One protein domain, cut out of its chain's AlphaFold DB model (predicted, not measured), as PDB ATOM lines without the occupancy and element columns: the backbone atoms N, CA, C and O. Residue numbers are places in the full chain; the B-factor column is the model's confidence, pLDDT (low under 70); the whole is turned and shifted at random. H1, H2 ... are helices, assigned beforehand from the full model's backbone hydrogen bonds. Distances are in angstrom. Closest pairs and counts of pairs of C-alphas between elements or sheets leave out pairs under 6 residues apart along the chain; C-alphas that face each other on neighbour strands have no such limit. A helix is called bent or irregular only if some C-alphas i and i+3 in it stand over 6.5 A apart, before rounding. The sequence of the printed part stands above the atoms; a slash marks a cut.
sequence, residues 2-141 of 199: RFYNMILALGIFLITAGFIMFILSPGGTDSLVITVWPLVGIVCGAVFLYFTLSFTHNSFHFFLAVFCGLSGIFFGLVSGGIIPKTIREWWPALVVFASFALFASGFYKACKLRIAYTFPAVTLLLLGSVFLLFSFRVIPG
ATOM      1  N   ARG A   2     -57.777  69.984 -47.191       66.75
ATOM      2  CA  ARG A   2     -58.666  69.301 -46.215       66.75
ATOM      3  C   ARG A   2     -59.532  68.172 -46.801       66.75
ATOM      4  O   ARG A   2     -59.643  67.130 -46.175       66.75
ATOM      5  N   PHE A   3     -60.082  68.353 -48.004       77.50
ATOM      6  CA  PHE A   3     -60.931  67.349 -48.665       77.50
ATOM      7  C   PHE A   3     -60.191  66.038 -48.996       77.50
ATOM      8  O   PHE A   3     -60.696  64.958 -48.705       77.50
ATOM      9  N   TYR A   4     -58.963  66.126 -49.525       78.38
ATOM     10  CA  TYR A   4     -58.135  64.951 -49.829       78.38
ATOM     11  C   TYR A   4     -57.742  64.180 -48.566       78.38
ATOM     12  O   TYR A   4     -57.831  62.955 -48.545       78.38
ATOM     13  N   ASN A   5     -57.397  64.888 -47.486       78.88
ATOM     14  CA  ASN A   5     -57.100  64.257 -46.199       78.88
ATOM     15  C   ASN A   5     -58.346  63.579 -45.605       78.88
ATOM     16  O   ASN A   5     -58.226  62.528 -44.986       78.88
ATOM     17  N   MET A   6     -59.540  64.138 -45.833       79.25
ATOM     18  CA  MET A   6     -60.811  63.551 -45.395       79.25
ATOM     19  C   MET A   6     -61.135  62.251 -46.139       79.25
ATOM     20  O   MET A   6     -61.506  61.268 -45.505       79.25
ATOM     21  N   ILE A   7     -60.947  62.221 -47.464       86.44
ATOM     22  CA  ILE A   7     -61.104  61.002 -48.276       86.44
ATOM     23  C   ILE A   7     -60.105  59.929 -47.842       86.44
ATOM     24  O   ILE A   7     -60.476  58.768 -47.687       86.44
ATOM     25  N   LEU A   8     -58.851  60.317 -47.607       78.44
ATOM     26  CA  LEU A   8     -57.801  59.401 -47.178       78.44
ATOM     27  C   LEU A   8     -58.072  58.834 -45.778       78.44
ATOM     28  O   LEU A   8     -57.979  57.624 -45.584       78.44
ATOM     29  N   ALA A   9     -58.472  59.683 -44.826       81.44
ATOM     30  CA  ALA A   9     -58.889  59.260 -43.491       81.44
ATOM     31  C   ALA A   9     -60.069  58.287 -43.553       81.44
ATOM     32  O   ALA A   9     -60.040  57.245 -42.906       81.44
ATOM     33  N   LEU A  10     -61.086  58.608 -44.359       82.44
ATOM     34  CA  LEU A  10     -62.274  57.780 -44.519       82.44
ATOM     35  C   LEU A  10     -61.936  56.426 -45.157       82.44
ATOM     36  O   LEU A  10     -62.437  55.404 -44.701       82.44
ATOM     37  N   GLY A  11     -61.037  56.397 -46.145       82.06
ATOM     38  CA  GLY A  11     -60.539  55.160 -46.746       82.06
ATOM     39  C   GLY A  11     -59.785  54.282 -45.745       82.06
ATOM     40  O   GLY A  11     -60.099  53.102 -45.606       82.06
ATOM     41  N   ILE A  12     -58.837  54.858 -44.996       84.56
ATOM     42  CA  ILE A  12     -58.104  54.142 -43.940       84.56
ATOM     43  C   ILE A  12     -59.073  53.622 -42.876       84.56
ATOM     44  O   ILE A  12     -58.962  52.470 -42.455       84.56
ATOM     45  N   PHE A  13     -60.039  54.444 -42.464       84.25
ATOM     46  CA  PHE A  13     -61.056  54.065 -41.491       84.25
ATOM     47  C   PHE A  13     -61.903  52.893 -41.990       84.25
ATOM     48  O   PHE A  13     -62.043  51.914 -41.262       84.25
ATOM     49  N   LEU A  14     -62.399  52.936 -43.233       82.25
ATOM     50  CA  LEU A  14     -63.167  51.836 -43.826       82.25
ATOM     51  C   LEU A  14     -62.356  50.539 -43.899       82.25
ATOM     52  O   LEU A  14     -62.871  49.485 -43.534       82.25
ATOM     53  N   ILE A  15     -61.095  50.605 -44.341       84.81
ATOM     54  CA  ILE A  15     -60.214  49.430 -44.431       84.81
ATOM     55  C   ILE A  15     -59.988  48.832 -43.041       84.81
ATOM     56  O   ILE A  15     -60.140  47.627 -42.849       84.81
ATOM     57  N   THR A  16     -59.667  49.680 -42.062       83.38
ATOM     58  CA  THR A  16     -59.426  49.260 -40.676       83.38
ATOM     59  C   THR A  16     -60.691  48.641 -40.083       83.38
ATOM     60  O   THR A  16     -60.636  47.540 -39.546       83.38
ATOM     61  N   ALA A  17     -61.845  49.297 -40.229       78.56
ATOM     62  CA  ALA A  17     -63.128  48.810 -39.731       78.56
ATOM     63  C   ALA A  17     -63.535  47.477 -40.378       78.56
ATOM     64  O   ALA A  17     -63.969  46.568 -39.674       78.56
ATOM     65  N   GLY A  18     -63.340  47.328 -41.693       81.38
ATOM     66  CA  GLY A  18     -63.595  46.078 -42.406       81.38
ATOM     67  C   GLY A  18     -62.727  44.928 -41.895       81.38
ATOM     68  O   GLY A  18     -63.233  43.837 -41.645       81.38
ATOM     69  N   PHE A  19     -61.438  45.181 -41.654       79.38
ATOM     70  CA  PHE A  19     -60.534  44.186 -41.074       79.38
ATOM     71  C   PHE A  19     -60.880  43.825 -39.628       79.38
ATOM     72  O   PHE A  19     -60.813  42.655 -39.257       79.38
ATOM     73  N   ILE A  20     -61.276  44.806 -38.818       80.31
ATOM     74  CA  ILE A  20     -61.752  44.582 -37.449       80.31
ATOM     75  C   ILE A  20     -62.987  43.676 -37.480       80.31
ATOM     76  O   ILE A  20     -63.001  42.646 -36.812       80.31
ATOM     77  N   MET A  21     -63.993  44.002 -38.296       79.06
ATOM     78  CA  MET A  21     -65.191  43.167 -38.451       79.06
ATOM     79  C   MET A  21     -64.851  41.751 -38.923       79.06
ATOM     80  O   MET A  21     -65.439  40.792 -38.433       79.06
ATOM     81  N   PHE A  22     -63.887  41.614 -39.835       78.56
ATOM     82  CA  PHE A  22     -63.421  40.316 -40.307       78.56
ATOM     83  C   PHE A  22     -62.819  39.469 -39.174       78.56
ATOM     84  O   PHE A  22     -63.190  38.309 -39.015       78.56
ATOM     85  N   ILE A  23     -61.940  40.055 -38.355       75.38
ATOM     86  CA  ILE A  23     -61.288  39.371 -37.225       75.38
ATOM     87  C   ILE A  23     -62.297  39.001 -36.126       75.38
ATOM     88  O   ILE A  23     -62.163  37.949 -35.507       75.38
ATOM     89  N   LEU A  24     -63.299  39.849 -35.880       73.38
ATOM     90  CA  LEU A  24     -64.339  39.618 -34.870       73.38
ATOM     91  C   LEU A  24     -65.457  38.673 -35.346       73.38
ATOM     92  O   LEU A  24     -66.339  38.331 -34.558       73.38
ATOM     93  N   SER A  25     -65.451  38.267 -36.617       73.88
ATOM     94  CA  SER A  25     -66.452  37.354 -37.164       73.88
ATOM     95  C   SER A  25     -66.411  36.002 -36.426       73.88
ATOM     96  O   SER A  25     -65.317  35.506 -36.142       73.88
ATOM     97  N   PRO A  26     -67.566  35.369 -36.132       60.31
ATOM     98  CA  PRO A  26     -67.683  34.178 -35.271       60.31
ATOM     99  C   PRO A  26     -67.014  32.880 -35.781       60.31
ATOM    100  O   PRO A  26     -67.317  31.799 -35.290       60.31
ATOM    101  N   GLY A  27     -66.096  32.961 -36.747       58.94
ATOM    102  CA  GLY A  27     -65.223  31.861 -37.175       58.94
ATOM    103  C   GLY A  27     -63.805  31.895 -36.583       58.94
ATOM    104  O   GLY A  27     -63.000  31.033 -36.927       58.94
ATOM    105  N   GLY A  28     -63.468  32.891 -35.753       58.56
ATOM    106  CA  GLY A  28     -62.133  33.071 -35.165       58.56
ATOM    107  C   GLY A  28     -61.892  32.297 -33.860       58.56
ATOM    108  O   GLY A  28     -62.822  31.927 -33.155       58.56
ATOM    109  N   THR A  29     -60.618  32.066 -33.530       58.78
ATOM    110  CA  THR A  29     -60.158  31.348 -32.323       58.78
ATOM    111  C   THR A  29     -60.627  31.965 -30.993       58.78
ATOM    112  O   THR A  29     -60.547  33.179 -30.825       58.78
ATOM    113  N   ASP A  30     -60.945  31.129 -29.994       62.28
ATOM    114  CA  ASP A  30     -61.430  31.520 -28.647       62.28
ATOM    115  C   ASP A  30     -60.435  32.330 -27.779       62.28
ATOM    116  O   ASP A  30     -60.760  32.778 -26.677       62.28
ATOM    117  N   SER A  31     -59.191  32.522 -28.230       71.75
ATOM    118  CA  SER A  31     -58.160  33.214 -27.451       71.75
ATOM    119  C   SER A  31     -58.154  34.720 -27.714       71.75
ATOM    120  O   SER A  31     -57.677  35.184 -28.749       71.75
ATOM    121  N   LEU A  32     -58.577  35.505 -26.718       67.38
ATOM    122  CA  LEU A  32     -58.564  36.974 -26.774       67.38
ATOM    123  C   LEU A  32     -57.186  37.564 -27.113       67.38
ATOM    124  O   LEU A  32     -57.107  38.540 -27.852       67.38
ATOM    125  N   VAL A  33     -56.089  36.980 -26.623       69.62
ATOM    126  CA  VAL A  33     -54.728  37.499 -26.872       69.62
ATOM    127  C   VAL A  33     -54.355  37.395 -28.355       69.62
ATOM    128  O   VAL A  33     -53.779  38.323 -28.924       69.62
ATOM    129  N   ILE A  34     -54.729  36.282 -28.988       70.25
ATOM    130  CA  ILE A  34     -54.461  35.989 -30.403       70.25
ATOM    131  C   ILE A  34     -55.312  36.883 -31.325       70.25
ATOM    132  O   ILE A  34     -54.892  37.198 -32.440       70.25
ATOM    133  N   THR A  35     -56.463  37.350 -30.835       73.00
ATOM    134  CA  THR A  35     -57.388  38.253 -31.540       73.00
ATOM    135  C   THR A  35     -57.039  39.735 -31.353       73.00
ATOM    136  O   THR A  35     -57.157  40.526 -32.288       73.00
ATOM    137  N   VAL A  36     -56.565  40.138 -30.168       78.88
ATOM    138  CA  VAL A  36     -56.263  41.545 -29.843       78.88
ATOM    139  C   VAL A  36     -54.957  42.021 -30.485       78.88
ATOM    140  O   VAL A  36     -54.884  43.157 -30.952       78.88
ATOM    141  N   TRP A  37     -53.928  41.172 -30.555       78.75
ATOM    142  CA  TRP A  37     -52.619  41.558 -31.100       78.75
ATOM    143  C   TRP A  37     -52.659  42.027 -32.573       78.75
ATOM    144  O   TRP A  37     -52.123  43.101 -32.866       78.75
ATOM    145  N   PRO A  38     -53.334  41.312 -33.499       81.88
ATOM    146  CA  PRO A  38     -53.554  41.791 -34.864       81.88
ATOM    147  C   PRO A  38     -54.259  43.148 -34.916       81.88
ATOM    148  O   PRO A  38     -53.868  44.020 -35.690       81.88
ATOM    149  N   LEU A  39     -55.265  43.343 -34.057       82.81
ATOM    150  CA  LEU A  39     -56.067  44.564 -33.996       82.81
ATOM    151  C   LEU A  39     -55.197  45.783 -33.681       82.81
ATOM    152  O   LEU A  39     -55.264  46.797 -34.373       82.81
ATOM    153  N   VAL A  40     -54.336  45.654 -32.666       84.50
ATOM    154  CA  VAL A  40     -53.385  46.701 -32.275       84.50
ATOM    155  C   VAL A  40     -52.437  47.007 -33.433       84.50
ATOM    156  O   VAL A  40     -52.204  48.175 -33.726       84.50
ATOM    157  N   GLY A  41     -51.940  45.982 -34.133       81.00
ATOM    158  CA  GLY A  41     -51.081  46.149 -35.308       81.00
ATOM    159  C   GLY A  41     -51.748  46.946 -36.435       81.00
ATOM    160  O   GLY A  41     -51.152  47.896 -36.944       81.00
ATOM    161  N   ILE A  42     -52.998  46.615 -36.774       85.81
ATOM    162  CA  ILE A  42     -53.765  47.289 -37.835       85.81
ATOM    163  C   ILE A  42     -54.069  48.738 -37.452       85.81
ATOM    164  O   ILE A  42     -53.817  49.642 -38.248       85.81
ATOM    165  N   VAL A  43     -54.557  48.982 -36.232       85.25
ATOM    166  CA  VAL A  43     -54.874  50.338 -35.755       85.25
ATOM    167  C   VAL A  43     -53.610  51.194 -35.685       85.25
ATOM    168  O   VAL A  43     -53.602  52.325 -36.165       85.25
ATOM    169  N   CYS A  44     -52.516  50.647 -35.152       85.88
ATOM    170  CA  CYS A  44     -51.225  51.326 -35.093       85.88
ATOM    171  C   CYS A  44     -50.714  51.676 -36.501       85.88
ATOM    172  O   CYS A  44     -50.364  52.828 -36.767       85.88
ATOM    173  N   GLY A  45     -50.759  50.718 -37.433       80.69
ATOM    174  CA  GLY A  45     -50.404  50.935 -38.836       80.69
ATOM    175  C   GLY A  45     -51.248  52.029 -39.490       80.69
ATOM    176  O   GLY A  45     -50.697  52.927 -40.121       80.69
ATOM    177  N   ALA A  46     -52.565  52.015 -39.276       83.94
ATOM    178  CA  ALA A  46     -53.501  53.013 -39.789       83.94
ATOM    179  C   ALA A  46     -53.217  54.429 -39.258       83.94
ATOM    180  O   ALA A  46     -53.191  55.384 -40.039       83.94
ATOM    181  N   VAL A  47     -52.953  54.568 -37.953       84.19
ATOM    182  CA  VAL A  47     -52.608  55.852 -37.321       84.19
ATOM    183  C   VAL A  47     -51.308  56.405 -37.902       84.19
ATOM    184  O   VAL A  47     -51.272  57.559 -38.336       84.19
ATOM    185  N   PHE A  48     -50.257  55.582 -37.982       82.00
ATOM    186  CA  PHE A  48     -48.988  56.006 -38.573       82.00
ATOM    187  C   PHE A  48     -49.124  56.336 -40.061       82.00
ATOM    188  O   PHE A  48     -48.503  57.294 -40.525       82.00
ATOM    189  N   LEU A  49     -49.956  55.605 -40.809       82.06
ATOM    190  CA  LEU A  49     -50.192  55.864 -42.229       82.06
ATOM    191  C   LEU A  49     -50.871  57.222 -42.422       82.06
ATOM    192  O   LEU A  49     -50.379  58.055 -43.182       82.06
ATOM    193  N   TYR A  50     -51.948  57.482 -41.676       82.56
ATOM    194  CA  TYR A  50     -52.653  58.760 -41.723       82.56
ATOM    195  C   TYR A  50     -51.742  59.931 -41.338       82.56
ATOM    196  O   TYR A  50     -51.707  60.943 -42.042       82.56
ATOM    197  N   PHE A  51     -50.967  59.782 -40.260       79.44
ATOM    198  CA  PHE A  51     -50.055  60.820 -39.786       79.44
ATOM    199  C   PHE A  51     -48.939  61.108 -40.797       79.44
ATOM    200  O   PHE A  51     -48.627  62.267 -41.081       79.44
ATOM    201  N   THR A  52     -48.385  60.058 -41.407       80.06
ATOM    202  CA  THR A  52     -47.311  60.203 -42.392       80.06
ATOM    203  C   THR A  52     -47.783  60.907 -43.653       80.06
ATOM    204  O   THR A  52     -47.094  61.811 -44.123       80.06
ATOM    205  N   LEU A  53     -48.939  60.512 -44.196       75.75
ATOM    206  CA  LEU A  53     -49.457  61.101 -45.431       75.75
ATOM    207  C   LEU A  53     -50.043  62.501 -45.228       75.75
ATOM    208  O   LEU A  53     -50.039  63.279 -46.177       75.75
ATOM    209  N   SER A  54     -50.530  62.825 -44.027       74.81
ATOM    210  CA  SER A  54     -51.179  64.115 -43.764       74.81
ATOM    211  C   SER A  54     -50.241  65.194 -43.222       74.81
ATOM    212  O   SER A  54     -50.546  66.372 -43.403       74.81
ATOM    213  N   PHE A  55     -49.145  64.830 -42.540       69.56
ATOM    214  CA  PHE A  55     -48.316  65.801 -41.813       69.56
ATOM    215  C   PHE A  55     -46.813  65.659 -42.062       69.56
ATOM    216  O   PHE A  55     -46.165  66.628 -42.444       69.56
ATOM    217  N   THR A  56     -46.222  64.490 -41.800       71.56
ATOM    218  CA  THR A  56     -44.756  64.404 -41.658       71.56
ATOM    219  C   THR A  56     -44.018  64.151 -42.971       71.56
ATOM    220  O   THR A  56     -42.851  64.518 -43.079       71.56
ATOM    221  N   HIS A  57     -44.636  63.448 -43.930       71.44
ATOM    222  CA  HIS A  57     -43.980  62.944 -45.152       71.44
ATOM    223  C   HIS A  57     -42.643  62.212 -44.898       71.44
ATOM    224  O   HIS A  57     -41.759  62.142 -45.754       71.44
ATOM    225  N   ASN A  58     -42.470  61.650 -43.700       79.06
ATOM    226  CA  ASN A  58     -41.222  61.030 -43.280       79.06
ATOM    227  C   ASN A  58     -41.221  59.534 -43.626       79.06
ATOM    228  O   ASN A  58     -42.075  58.784 -43.155       79.06
ATOM    229  N   SER A  59     -40.216  59.088 -44.390       77.62
ATOM    230  CA  SER A  59     -40.035  57.679 -44.782       77.62
ATOM    231  C   SER A  59     -40.066  56.698 -43.623       77.62
ATOM    232  O   SER A  59     -40.567  55.594 -43.795       77.62
ATOM    233  N   PHE A  60     -39.528  57.066 -42.457       79.06
ATOM    234  CA  PHE A  60     -39.486  56.146 -41.321       79.06
ATOM    235  C   PHE A  60     -40.889  55.851 -40.777       79.06
ATOM    236  O   PHE A  60     -41.224  54.702 -40.500       79.06
ATOM    237  N   HIS A  61     -41.738  56.876 -40.702       81.25
ATOM    238  CA  HIS A  61     -43.123  56.708 -40.271       81.25
ATOM    239  C   HIS A  61     -43.937  55.939 -41.323       81.25
ATOM    240  O   HIS A  61     -44.755  55.098 -40.962       81.25
ATOM    241  N   PHE A  62     -43.641  56.137 -42.617       84.06
ATOM    242  CA  PHE A  62     -44.249  55.358 -43.700       84.06
ATOM    243  C   PHE A  62     -43.863  53.877 -43.620       84.06
ATOM    244  O   PHE A  62     -44.718  53.004 -43.737       84.06
ATOM    245  N   PHE A  63     -42.580  53.589 -43.385       87.06
ATOM    246  CA  PHE A  63     -42.092  52.232 -43.161       87.06
ATOM    247  C   PHE A  63     -42.844  51.564 -42.006       87.06
ATOM    248  O   PHE A  63     -43.380  50.471 -42.180       87.06
ATOM    249  N   LEU A  64     -42.929  52.240 -40.856       86.50
ATOM    250  CA  LEU A  64     -43.599  51.709 -39.673       86.50
ATOM    251  C   LEU A  64     -45.091  51.465 -39.931       86.50
ATOM    252  O   LEU A  64     -45.611  50.415 -39.568       86.50
ATOM    253  N   ALA A  65     -45.756  52.390 -40.626       86.50
ATOM    254  CA  ALA A  65     -47.152  52.263 -41.022       86.50
ATOM    255  C   ALA A  65     -47.406  51.015 -41.879       86.50
ATOM    256  O   ALA A  65     -48.278  50.204 -41.562       86.50
ATOM    257  N   VAL A  66     -46.625  50.845 -42.950       88.06
ATOM    258  CA  VAL A  66     -46.763  49.718 -43.882       88.06
ATOM    259  C   VAL A  66     -46.400  48.402 -43.197       88.06
ATOM    260  O   VAL A  66     -47.122  47.420 -43.345       88.06
ATOM    261  N   PHE A  67     -45.328  48.378 -42.405       89.81
ATOM    262  CA  PHE A  67     -44.907  47.189 -41.670       89.81
ATOM    263  C   PHE A  67     -45.954  46.749 -40.637       89.81
ATOM    264  O   PHE A  67     -46.362  45.588 -40.643       89.81
ATOM    265  N   CYS A  68     -46.431  47.663 -39.784       87.06
ATOM    266  CA  CYS A  68     -47.464  47.363 -38.791       87.06
ATOM    267  C   CYS A  68     -48.790  46.969 -39.448       87.06
ATOM    268  O   CYS A  68     -49.419  46.015 -38.997       87.06
ATOM    269  N   GLY A  69     -49.179  47.640 -40.537       87.12
ATOM    270  CA  GLY A  69     -50.381  47.305 -41.299       87.12
ATOM    271  C   GLY A  69     -50.322  45.898 -41.893       87.12
ATOM    272  O   GLY A  69     -51.213  45.091 -41.638       87.12
ATOM    273  N   LEU A  70     -49.250  45.565 -42.622       88.56
ATOM    274  CA  LEU A  70     -49.064  44.234 -43.216       88.56
ATOM    275  C   LEU A  70     -48.968  43.137 -42.152       88.56
ATOM    276  O   LEU A  70     -49.604  42.096 -42.289       88.56
ATOM    277  N   SER A  71     -48.212  43.381 -41.081       87.31
ATOM    278  CA  SER A  71     -48.066  42.450 -39.958       87.31
ATOM    279  C   SER A  71     -49.401  42.201 -39.249       87.31
ATOM    280  O   SER A  71     -49.774  41.053 -39.017       87.31
ATOM    281  N   GLY A  72     -50.165  43.262 -38.967       84.62
ATOM    282  CA  GLY A  72     -51.478  43.171 -38.330       84.62
ATOM    283  C   GLY A  72     -52.497  42.426 -39.191       84.62
ATOM    284  O   GLY A  72     -53.161  41.517 -38.698       84.62
ATOM    285  N   ILE A  73     -52.567  42.744 -40.488       86.25
ATOM    286  CA  ILE A  73     -53.403  42.022 -41.458       86.25
ATOM    287  C   ILE A  73     -53.026  40.542 -41.468       86.25
ATOM    288  O   ILE A  73     -53.879  39.679 -41.282       86.25
ATOM    289  N   PHE A  74     -51.739  40.243 -41.635       87.31
ATOM    290  CA  PHE A  74     -51.250  38.879 -41.729       87.31
ATOM    291  C   PHE A  74     -51.560  38.057 -40.477       87.31
ATOM    292  O   PHE A  74     -52.096  36.956 -40.584       87.31
ATOM    293  N   PHE A  75     -51.291  38.597 -39.287       84.12
ATOM    294  CA  PHE A  75     -51.646  37.912 -38.050       84.12
ATOM    295  C   PHE A  75     -53.156  37.737 -37.902       84.12
ATOM    296  O   PHE A  75     -53.581  36.682 -37.452       84.12
ATOM    297  N   GLY A  76     -53.968  38.701 -38.346       81.81
ATOM    298  CA  GLY A  76     -55.423  38.562 -38.379       81.81
ATOM    299  C   GLY A  76     -55.878  37.393 -39.258       81.81
ATOM    300  O   GLY A  76     -56.744  36.623 -38.850       81.81
ATOM    301  N   LEU A  77     -55.250  37.201 -40.423       83.94
ATOM    302  CA  LEU A  77     -55.530  36.070 -41.315       83.94
ATOM    303  C   LEU A  77     -55.095  34.719 -40.726       83.94
ATOM    304  O   LEU A  77     -55.795  33.722 -40.912       83.94
ATOM    305  N   VAL A  78     -53.952  34.674 -40.034       82.50
ATOM    306  CA  VAL A  78     -53.474  33.458 -39.352       82.50
ATOM    307  C   VAL A  78     -54.396  33.102 -38.182       82.50
ATOM    308  O   VAL A  78     -54.809  31.952 -38.063       82.50
ATOM    309  N   SER A  79     -54.777  34.081 -37.355       76.56
ATOM    310  CA  SER A  79     -55.707  33.892 -36.231       76.56
ATOM    311  C   SER A  79     -57.120  33.509 -36.687       76.56
ATOM    312  O   SER A  79     -57.792  32.725 -36.025       76.56
ATOM    313  N   GLY A  80     -57.563  34.022 -37.839       74.88
ATOM    314  CA  GLY A  80     -58.848  33.676 -38.455       74.88
ATOM    315  C   GLY A  80     -58.881  32.303 -39.136       74.88
ATOM    316  O   GLY A  80     -59.880  31.968 -39.763       74.88
ATOM    317  N   GLY A  81     -57.795  31.522 -39.074       73.38
ATOM    318  CA  GLY A  81     -57.741  30.164 -39.619       73.38
ATOM    319  C   GLY A  81     -57.712  30.070 -41.149       73.38
ATOM    320  O   GLY A  81     -57.751  28.962 -41.680       73.38
ATOM    321  N   ILE A  82     -57.608  31.194 -41.873       78.81
ATOM    322  CA  ILE A  82     -57.491  31.194 -43.344       78.81
ATOM    323  C   ILE A  82     -56.151  30.603 -43.769       78.81
ATOM    324  O   ILE A  82     -56.066  29.858 -44.746       78.81
ATOM    325  N   ILE A  83     -55.089  30.983 -43.059       77.50
ATOM    326  CA  ILE A  83     -53.738  30.541 -43.368       77.50
ATOM    327  C   ILE A  83     -53.461  29.289 -42.534       77.50
ATOM    328  O   ILE A  83     -53.330  29.391 -41.313       77.50
ATOM    329  N   PRO A  84     -53.348  28.105 -43.162       67.19
ATOM    330  CA  PRO A  84     -52.925  26.916 -42.444       67.19
ATOM    331  C   PRO A  84     -51.484  27.135 -41.975       67.19
ATOM    332  O   PRO A  84     -50.697  27.724 -42.718       67.19
ATOM    333  N   LYS A  85     -51.144  26.615 -40.785       72.62
ATOM    334  CA  LYS A  85     -49.846  26.695 -40.063       72.62
ATOM    335  C   LYS A  85     -49.829  27.688 -38.900       72.62
ATOM    336  O   LYS A  85     -50.592  28.643 -38.829       72.62
ATOM    337  N   THR A  86     -48.939  27.421 -37.949       76.62
ATOM    338  CA  THR A  86     -48.854  28.177 -36.695       76.62
ATOM    339  C   THR A  86     -48.097  29.492 -36.867       76.62
ATOM    340  O   THR A  86     -47.192  29.599 -37.692       76.62
ATOM    341  N   ILE A  87     -48.390  30.481 -36.013       74.25
ATOM    342  CA  ILE A  87     -47.644  31.756 -35.923       74.25
ATOM    343  C   ILE A  87     -46.127  31.516 -35.824       74.25
ATOM    344  O   ILE A  87     -45.327  32.254 -36.399       74.25
ATOM    345  N   ARG A  88     -45.728  30.433 -35.145       77.38
ATOM    346  CA  ARG A  88     -44.327  30.036 -34.980       77.38
ATOM    347  C   ARG A  88     -43.646  29.627 -36.286       77.38
ATOM    348  O   ARG A  88     -42.435  29.751 -36.366       77.38
ATOM    349  N   GLU A  89     -44.373  29.153 -37.290       82.19
ATOM    350  CA  GLU A  89     -43.814  28.826 -38.611       82.19
ATOM    351  C   GLU A  89     -43.783  30.060 -39.529       82.19
ATOM    352  O   GLU A  89     -42.963  30.150 -40.442       82.19
ATOM    353  N   TRP A  90     -44.626  31.054 -39.260       85.94
ATOM    354  CA  TRP A  90     -44.769  32.235 -40.104       85.94
ATOM    355  C   TRP A  90     -43.943  33.445 -39.664       85.94
ATOM    356  O   TRP A  90     -43.916  34.447 -40.375       85.94
ATOM    357  N   TRP A  91     -43.210  33.367 -38.549       85.00
ATOM    358  CA  TRP A  91     -42.352  34.463 -38.080       85.00
ATOM    359  C   TRP A  91     -41.411  35.059 -39.153       85.00
ATOM    360  O   TRP A  91     -41.245  36.282 -39.147       85.00
ATOM    361  N   PRO A  92     -40.837  34.297 -40.116       89.38
ATOM    362  CA  PRO A  92     -39.965  34.887 -41.126       89.38
ATOM    363  C   PRO A  92     -40.712  35.743 -42.151       89.38
ATOM    364  O   PRO A  92     -40.099  36.587 -42.802       89.38
ATOM    365  N   ALA A  93     -42.034  35.582 -42.278       88.62
ATOM    366  CA  ALA A  93     -42.846  36.449 -43.124       88.62
ATOM    367  C   ALA A  93     -42.805  37.905 -42.648       88.62
ATOM    368  O   ALA A  93     -42.852  38.810 -43.473       88.62
ATOM    369  N   LEU A  94     -42.601  38.151 -41.347       89.44
ATOM    370  CA  LEU A  94     -42.376  39.506 -40.839       89.44
ATOM    371  C   LEU A  94     -41.118  40.138 -41.439       89.44
ATOM    372  O   LEU A  94     -41.126  41.317 -41.780       89.44
ATOM    373  N   VAL A  95     -40.047  39.361 -41.612       91.06
ATOM    374  CA  VAL A  95     -38.798  39.834 -42.229       91.06
ATOM    375  C   VAL A  95     -39.042  40.212 -43.693       91.06
ATOM    376  O   VAL A  95     -38.570  41.246 -44.166       91.06
ATOM    377  N   VAL A  96     -39.858  39.420 -44.392       91.81
ATOM    378  CA  VAL A  96     -40.286  39.703 -45.768       91.81
ATOM    379  C   VAL A  96     -41.156  40.965 -45.833       91.81
ATOM    380  O   VAL A  96     -40.935  41.820 -46.690       91.81
ATOM    381  N   PHE A  97     -42.095  41.157 -44.903       91.81
ATOM    382  CA  PHE A  97     -42.889  42.388 -44.832       91.81
ATOM    383  C   PHE A  97     -42.041  43.615 -44.507       91.81
ATOM    384  O   PHE A  97     -42.279  44.676 -45.079       91.81
ATOM    385  N   ALA A  98     -41.027  43.481 -43.648       90.62
ATOM    386  CA  ALA A  98     -40.079  44.556 -43.374       90.62
ATOM    387  C   ALA A  98     -39.303  44.953 -44.640       90.62
ATOM    388  O   ALA A  98     -39.147  46.142 -44.909       90.62
ATOM    389  N   SER A  99     -38.887  43.984 -45.459       91.12
ATOM    390  CA  SER A  99     -38.294  44.253 -46.774       91.12
ATOM    391  C   SER A  99     -39.237  45.053 -47.680       91.12
ATOM    392  O   SER A  99     -38.858  46.118 -48.172       91.12
ATOM    393  N   PHE A 100     -40.481  44.594 -47.858       90.25
ATOM    394  CA  PHE A 100     -41.454  45.288 -48.706       90.25
ATOM    395  C   PHE A 100     -41.769  46.694 -48.194       90.25
ATOM    396  O   PHE A 100     -41.828  47.636 -48.983       90.25
ATOM    397  N   ALA A 101     -41.912  46.860 -46.879       88.75
ATOM    398  CA  ALA A 101     -42.129  48.159 -46.259       88.75
ATOM    399  C   ALA A 101     -40.928  49.096 -46.473       88.75
ATOM    400  O   ALA A 101     -41.118  50.268 -46.804       88.75
ATOM    401  N   LEU A 102     -39.693  48.597 -46.335       85.56
ATOM    402  CA  LEU A 102     -38.477  49.378 -46.585       85.56
ATOM    403  C   LEU A 102     -38.389  49.805 -48.044       85.56
ATOM    404  O   LEU A 102     -38.146  50.979 -48.327       85.56
ATOM    405  N   PHE A 103     -38.649  48.878 -48.962       86.12
ATOM    406  CA  PHE A 103     -38.681  49.158 -50.388       86.12
ATOM    407  C   PHE A 103     -39.715  50.244 -50.705       86.12
ATOM    408  O   PHE A 103     -39.361  51.285 -51.257       86.12
ATOM    409  N   ALA A 104     -40.960  50.075 -50.252       85.06
ATOM    410  CA  ALA A 104     -42.030  51.051 -50.439       85.06
ATOM    411  C   ALA A 104     -41.676  52.427 -49.844       85.06
ATOM    412  O   ALA A 104     -41.908  53.454 -50.479       85.06
ATOM    413  N   SER A 105     -41.042  52.464 -48.667       83.69
ATOM    414  CA  SER A 105     -40.596  53.709 -48.025       83.69
ATOM    415  C   SER A 105     -39.479  54.433 -48.787       83.69
ATOM    416  O   SER A 105     -39.426  55.669 -48.784       83.69
ATOM    417  N   GLY A 106     -38.613  53.674 -49.468       78.50
ATOM    418  CA  GLY A 106     -37.573  54.198 -50.345       78.50
ATOM    419  C   GLY A 106     -38.165  54.844 -51.598       78.50
ATOM    420  O   GLY A 106     -37.764  55.951 -51.965       78.50
ATOM    421  N   PHE A 107     -39.171  54.203 -52.203       78.06
ATOM    422  CA  PHE A 107     -39.917  54.776 -53.328       78.06
ATOM    423  C   PHE A 107     -40.697  56.029 -52.927       78.06
ATOM    424  O   PHE A 107     -40.626  57.029 -53.639       78.06
ATOM    425  N   TYR A 108     -41.367  56.003 -51.769       73.56
ATOM    426  CA  TYR A 108     -42.232  57.086 -51.292       73.56
ATOM    427  C   TYR A 108     -41.519  58.444 -51.182       73.56
ATOM    428  O   TYR A 108     -42.108  59.469 -51.508       73.56
ATOM    429  N   LYS A 109     -40.251  58.478 -50.745       67.25
ATOM    430  CA  LYS A 109     -39.533  59.746 -50.508       67.25
ATOM    431  C   LYS A 109     -38.678  60.224 -51.671       67.25
ATOM    432  O   LYS A 109     -38.448  61.423 -51.790       67.25
ATOM    433  N   ALA A 110     -38.142  59.319 -52.484       62.00
ATOM    434  CA  ALA A 110     -37.117  59.691 -53.452       62.00
ATOM    435  C   ALA A 110     -37.574  59.618 -54.913       62.00
ATOM    436  O   ALA A 110     -36.875  60.183 -55.754       62.00
ATOM    437  N   CYS A 111     -38.654  58.888 -55.244       62.50
ATOM    438  CA  CYS A 111     -38.997  58.478 -56.623       62.50
ATOM    439  C   CYS A 111     -37.796  57.938 -57.440       62.50
ATOM    440  O   CYS A 111     -37.850  57.826 -58.661       62.50
ATOM    441  N   LYS A 112     -36.692  57.608 -56.761       60.59
ATOM    442  CA  LYS A 112     -35.400  57.167 -57.275       60.59
ATOM    443  C   LYS A 112     -34.897  56.089 -56.328       60.59
ATOM    444  O   LYS A 112     -34.970  56.246 -55.108       60.59
ATOM    445  N   LEU A 113     -34.374  55.008 -56.895       61.31
ATOM    446  CA  LEU A 113     -33.811  53.884 -56.151       61.31
ATOM    447  C   LEU A 113     -32.560  54.345 -55.387       61.31
ATOM    448  O   LEU A 113     -31.457  54.378 -55.926       61.31
ATOM    449  N   ARG A 114     -32.727  54.733 -54.119       68.44
ATOM    450  CA  ARG A 114     -31.600  55.009 -53.225       68.44
ATOM    451  C   ARG A 114     -31.036  53.695 -52.704       68.44
ATOM    452  O   ARG A 114     -31.737  52.968 -52.003       68.44
ATOM    453  N   ILE A 115     -29.744  53.478 -52.957       76.62
ATOM    454  CA  ILE A 115     -28.969  52.322 -52.471       76.62
ATOM    455  C   ILE A 115     -29.148  52.119 -50.959       76.62
ATOM    456  O   ILE A 115     -29.317  50.993 -50.508       76.62
ATOM    457  N   ALA A 116     -29.231  53.211 -50.191       75.62
ATOM    458  CA  ALA A 116     -29.443  53.179 -48.743       75.62
ATOM    459  C   ALA A 116     -30.748  52.490 -48.286       75.62
ATOM    460  O   ALA A 116     -30.817  52.055 -47.143       75.62
ATOM    461  N   TYR A 117     -31.770  52.382 -49.143       76.81
ATOM    462  CA  TYR A 117     -33.036  51.697 -48.833       76.81
ATOM    463  C   TYR A 117     -33.185  50.380 -49.596       76.81
ATOM    464  O   TYR A 117     -33.712  49.408 -49.061       76.81
ATOM    465  N   THR A 118     -32.707  50.326 -50.838       82.50
ATOM    466  CA  THR A 118     -32.824  49.130 -51.678       82.50
ATOM    467  C   THR A 118     -31.888  48.023 -51.227       82.50
ATOM    468  O   THR A 118     -32.305  46.872 -51.194       82.50
ATOM    469  N   PHE A 119     -30.661  48.353 -50.822       83.69
ATOM    470  CA  PHE A 119     -29.716  47.365 -50.311       83.69
ATOM    471  C   PHE A 119     -30.244  46.634 -49.061       83.69
ATOM    472  O   PHE A 119     -30.325  45.405 -49.106       83.69
ATOM    473  N   PRO A 120     -30.678  47.322 -47.979       85.88
ATOM    474  CA  PRO A 120     -31.256  46.636 -46.824       85.88
ATOM    475  C   PRO A 120     -32.585  45.931 -47.139       85.88
ATOM    476  O   PRO A 120     -32.853  44.873 -46.579       85.88
ATOM    477  N   ALA A 121     -33.411  46.458 -48.050       86.81
ATOM    478  CA  ALA A 121     -34.637  45.769 -48.458       86.81
ATOM    479  C   ALA A 121     -34.334  44.435 -49.159       86.81
ATOM    480  O   ALA A 121     -34.887  43.401 -48.795       86.81
ATOM    481  N   VAL A 122     -33.412  44.426 -50.127       88.88
ATOM    482  CA  VAL A 122     -33.036  43.214 -50.870       88.88
ATOM    483  C   VAL A 122     -32.390  42.180 -49.950       88.88
ATOM    484  O   VAL A 122     -32.728  41.002 -50.037       88.88
ATOM    485  N   THR A 123     -31.507  42.596 -49.037       87.75
ATOM    486  CA  THR A 123     -30.889  41.662 -48.081       87.75
ATOM    487  C   THR A 123     -31.920  41.056 -47.134       87.75
ATOM    488  O   THR A 123     -31.903  39.842 -46.935       87.75
ATOM    489  N   LEU A 124     -32.864  41.847 -46.613       89.25
ATOM    490  CA  LEU A 124     -33.964  41.335 -45.791       89.25
ATOM    491  C   LEU A 124     -34.909  40.427 -46.576       89.25
ATOM    492  O   LEU A 124     -35.374  39.434 -46.024       89.25
ATOM    493  N   LEU A 125     -35.176  40.726 -47.849       91.56
ATOM    494  CA  LEU A 125     -35.989  39.865 -48.707       91.56
ATOM    495  C   LEU A 125     -35.339  38.489 -48.839       91.56
ATOM    496  O   LEU A 125     -35.975  37.476 -48.571       91.56
ATOM    497  N   LEU A 126     -34.057  38.470 -49.205       89.88
ATOM    498  CA  LEU A 126     -33.299  37.248 -49.444       89.88
ATOM    499  C   LEU A 126     -33.175  36.434 -48.149       89.88
ATOM    500  O   LEU A 126     -33.445  35.234 -48.139       89.88
ATOM    501  N   LEU A 127     -32.865  37.100 -47.034       88.50
ATOM    502  CA  LEU A 127     -32.767  36.469 -45.723       88.50
ATOM    503  C   LEU A 127     -34.121  35.927 -45.237       88.50
ATOM    504  O   LEU A 127     -34.200  34.782 -44.798       88.50
ATOM    505  N   GLY A 128     -35.191  36.718 -45.357       88.12
ATOM    506  CA  GLY A 128     -36.550  36.321 -44.990       88.12
ATOM    507  C   GLY A 128     -37.053  35.141 -45.818       88.12
ATOM    508  O   GLY A 128     -37.627  34.205 -45.262       88.12
ATOM    509  N   SER A 129     -36.765  35.124 -47.121       88.12
ATOM    510  CA  SER A 129     -37.045  33.980 -47.992       88.12
ATOM    511  C   SER A 129     -36.293  32.730 -47.539       88.12
ATOM    512  O   SER A 129     -36.917  31.690 -47.358       88.12
ATOM    513  N   VAL A 130     -34.983  32.816 -47.279       86.81
ATOM    514  CA  VAL A 130     -34.202  31.674 -46.769       86.81
ATOM    515  C   VAL A 130     -34.787  31.162 -45.450       86.81
ATOM    516  O   VAL A 130     -34.989  29.959 -45.287       86.81
ATOM    517  N   PHE A 131     -35.130  32.056 -44.524       87.44
ATOM    518  CA  PHE A 131     -35.745  31.679 -43.253       87.44
ATOM    519  C   PHE A 131     -37.119  31.018 -43.431       87.44
ATOM    520  O   PHE A 131     -37.412  30.064 -42.710       87.44
ATOM    521  N   LEU A 132     -37.940  31.452 -44.398       87.31
ATOM    522  CA  LEU A 132     -39.207  30.787 -44.732       87.31
ATOM    523  C   LEU A 132     -38.987  29.335 -45.176       87.31
ATOM    524  O   LEU A 132     -39.695  28.448 -44.699       87.31
ATOM    525  N   LEU A 133     -37.981  29.069 -46.019       86.69
ATOM    526  CA  LEU A 133     -37.662  27.706 -46.468       86.69
ATOM    527  C   LEU A 133     -37.328  26.778 -45.287       86.69
ATOM    528  O   LEU A 133     -37.781  25.630 -45.252       86.69
ATOM    529  N   PHE A 134     -36.572  27.273 -44.302       84.69
ATOM    530  CA  PHE A 134     -36.259  26.518 -43.083       84.69
ATOM    531  C   PHE A 134     -37.464  26.373 -42.154       84.69
ATOM    532  O   PHE A 134     -37.669  25.310 -41.569       84.69
ATOM    533  N   SER A 135     -38.273  27.422 -42.022       85.12
ATOM    534  CA  SER A 135     -39.425  27.441 -41.121       85.12
ATOM    535  C   SER A 135     -40.528  26.482 -41.574       85.12
ATOM    536  O   SER A 135     -41.088  25.752 -40.758       85.12
ATOM    537  N   PHE A 136     -40.759  26.371 -42.885       84.69
ATOM    538  CA  PHE A 136     -41.661  25.370 -43.468       84.69
ATOM    539  C   PHE A 136     -41.048  23.977 -43.607       84.69
ATOM    540  O   PHE A 136     -41.719  23.068 -44.094       84.69
ATOM    541  N   ARG A 137     -39.797  23.790 -43.161       80.88
ATOM    542  CA  ARG A 137     -39.047  22.531 -43.273       80.88
ATOM    543  C   ARG A 137     -38.989  21.995 -44.710       80.88
ATOM    544  O   ARG A 137     -38.965  20.787 -44.914       80.88
ATOM    545  N   VAL A 138     -38.951  22.892 -45.699       81.62
ATOM    546  CA  VAL A 138     -38.782  22.526 -47.116       81.62
ATOM    547  C   VAL A 138     -37.396  21.919 -47.337       81.62
ATOM    548  O   VAL A 138     -37.240  20.984 -48.116       81.62
ATOM    549  N   ILE A 139     -36.391  22.425 -46.614       79.00
ATOM    550  CA  ILE A 139     -35.030  21.890 -46.624       79.00
ATOM    551  C   ILE A 139     -34.863  20.941 -45.427       79.00
ATOM    552  O   ILE A 139     -35.054  21.375 -44.283       79.00
ATOM    553  N   PRO A 140     -34.475  19.671 -45.643       65.94
ATOM    554  CA  PRO A 140     -34.174  18.742 -44.562       65.94
ATOM    555  C   PRO A 140     -32.849  19.145 -43.900       65.94
ATOM    556  O   PRO A 140     -31.765  18.789 -44.351       65.94
ATOM    557  N   GLY A 141     -32.924  19.942 -42.837       68.94
ATOM    558  CA  GLY A 141     -31.750  20.392 -42.095       68.94
ATOM    559  C   GLY A 141     -32.092  21.434 -41.036       68.94
ATOM    560  O   GLY A 141     -33.085  22.152 -41.137       68.94
TER     561      GLY A 141
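AT A GLANCE: This is residues 2 to 141 of the 199 residues of an uncharacterized protein of Treponema socranskii subsp. socranskii VPI DR56BR1116 = ATCC 35536 (UniProt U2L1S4). Five helices, H1 to H5, stand side by side in chain order as a flat slab, each running against the one before, with H3 in the middle. H1, H2 and H3 form an up-and-down bundle. The printed part has 140 residues, is all helix and compact, with a radius of gyration of the C-alphas of 16.5 A and spans of 51 by 42 by 17 A.

IN THESE COORDINATES: H1, residues 2 to 24, begins at C-alpha 2 (-58.666, 69.301, -46.215) and measures 32.3 A. H2, residues 32 to 56, measures 34.1 A and is only just irregular, C-alphas 53 and 56 being 6.9 A apart. H3, residues 59 to 79, measures 29.7 A. H4, residues 87 to 110, measures 34.6 A, is irregular, with C-alphas 89 and 92 7.6 A apart, and has a kink of 27 degrees near residue 94. H5, residues 115 to 135, measures 29.3 A and ends at C-alpha 135 (-39.425, 27.441, -41.121).

HOW THE PARTS SIT: H3, the hub, touches H2, closest C-alphas Gly 45 and Ala 65, 4.1 A. H3 touches H4 at Phe 63 and Ala 101, closest C-alphas, 5.1 A. Every O i to N i+4 pair is within hydrogen-bond range in H1 and H3, against 18 of 21 in H2, 15 of 20 in H4 and 16 of 17 in H5.

THE WHOLE: The printed part has no cut and no long link; 18 residues, among them 109 to 114, have pLDDT under 70.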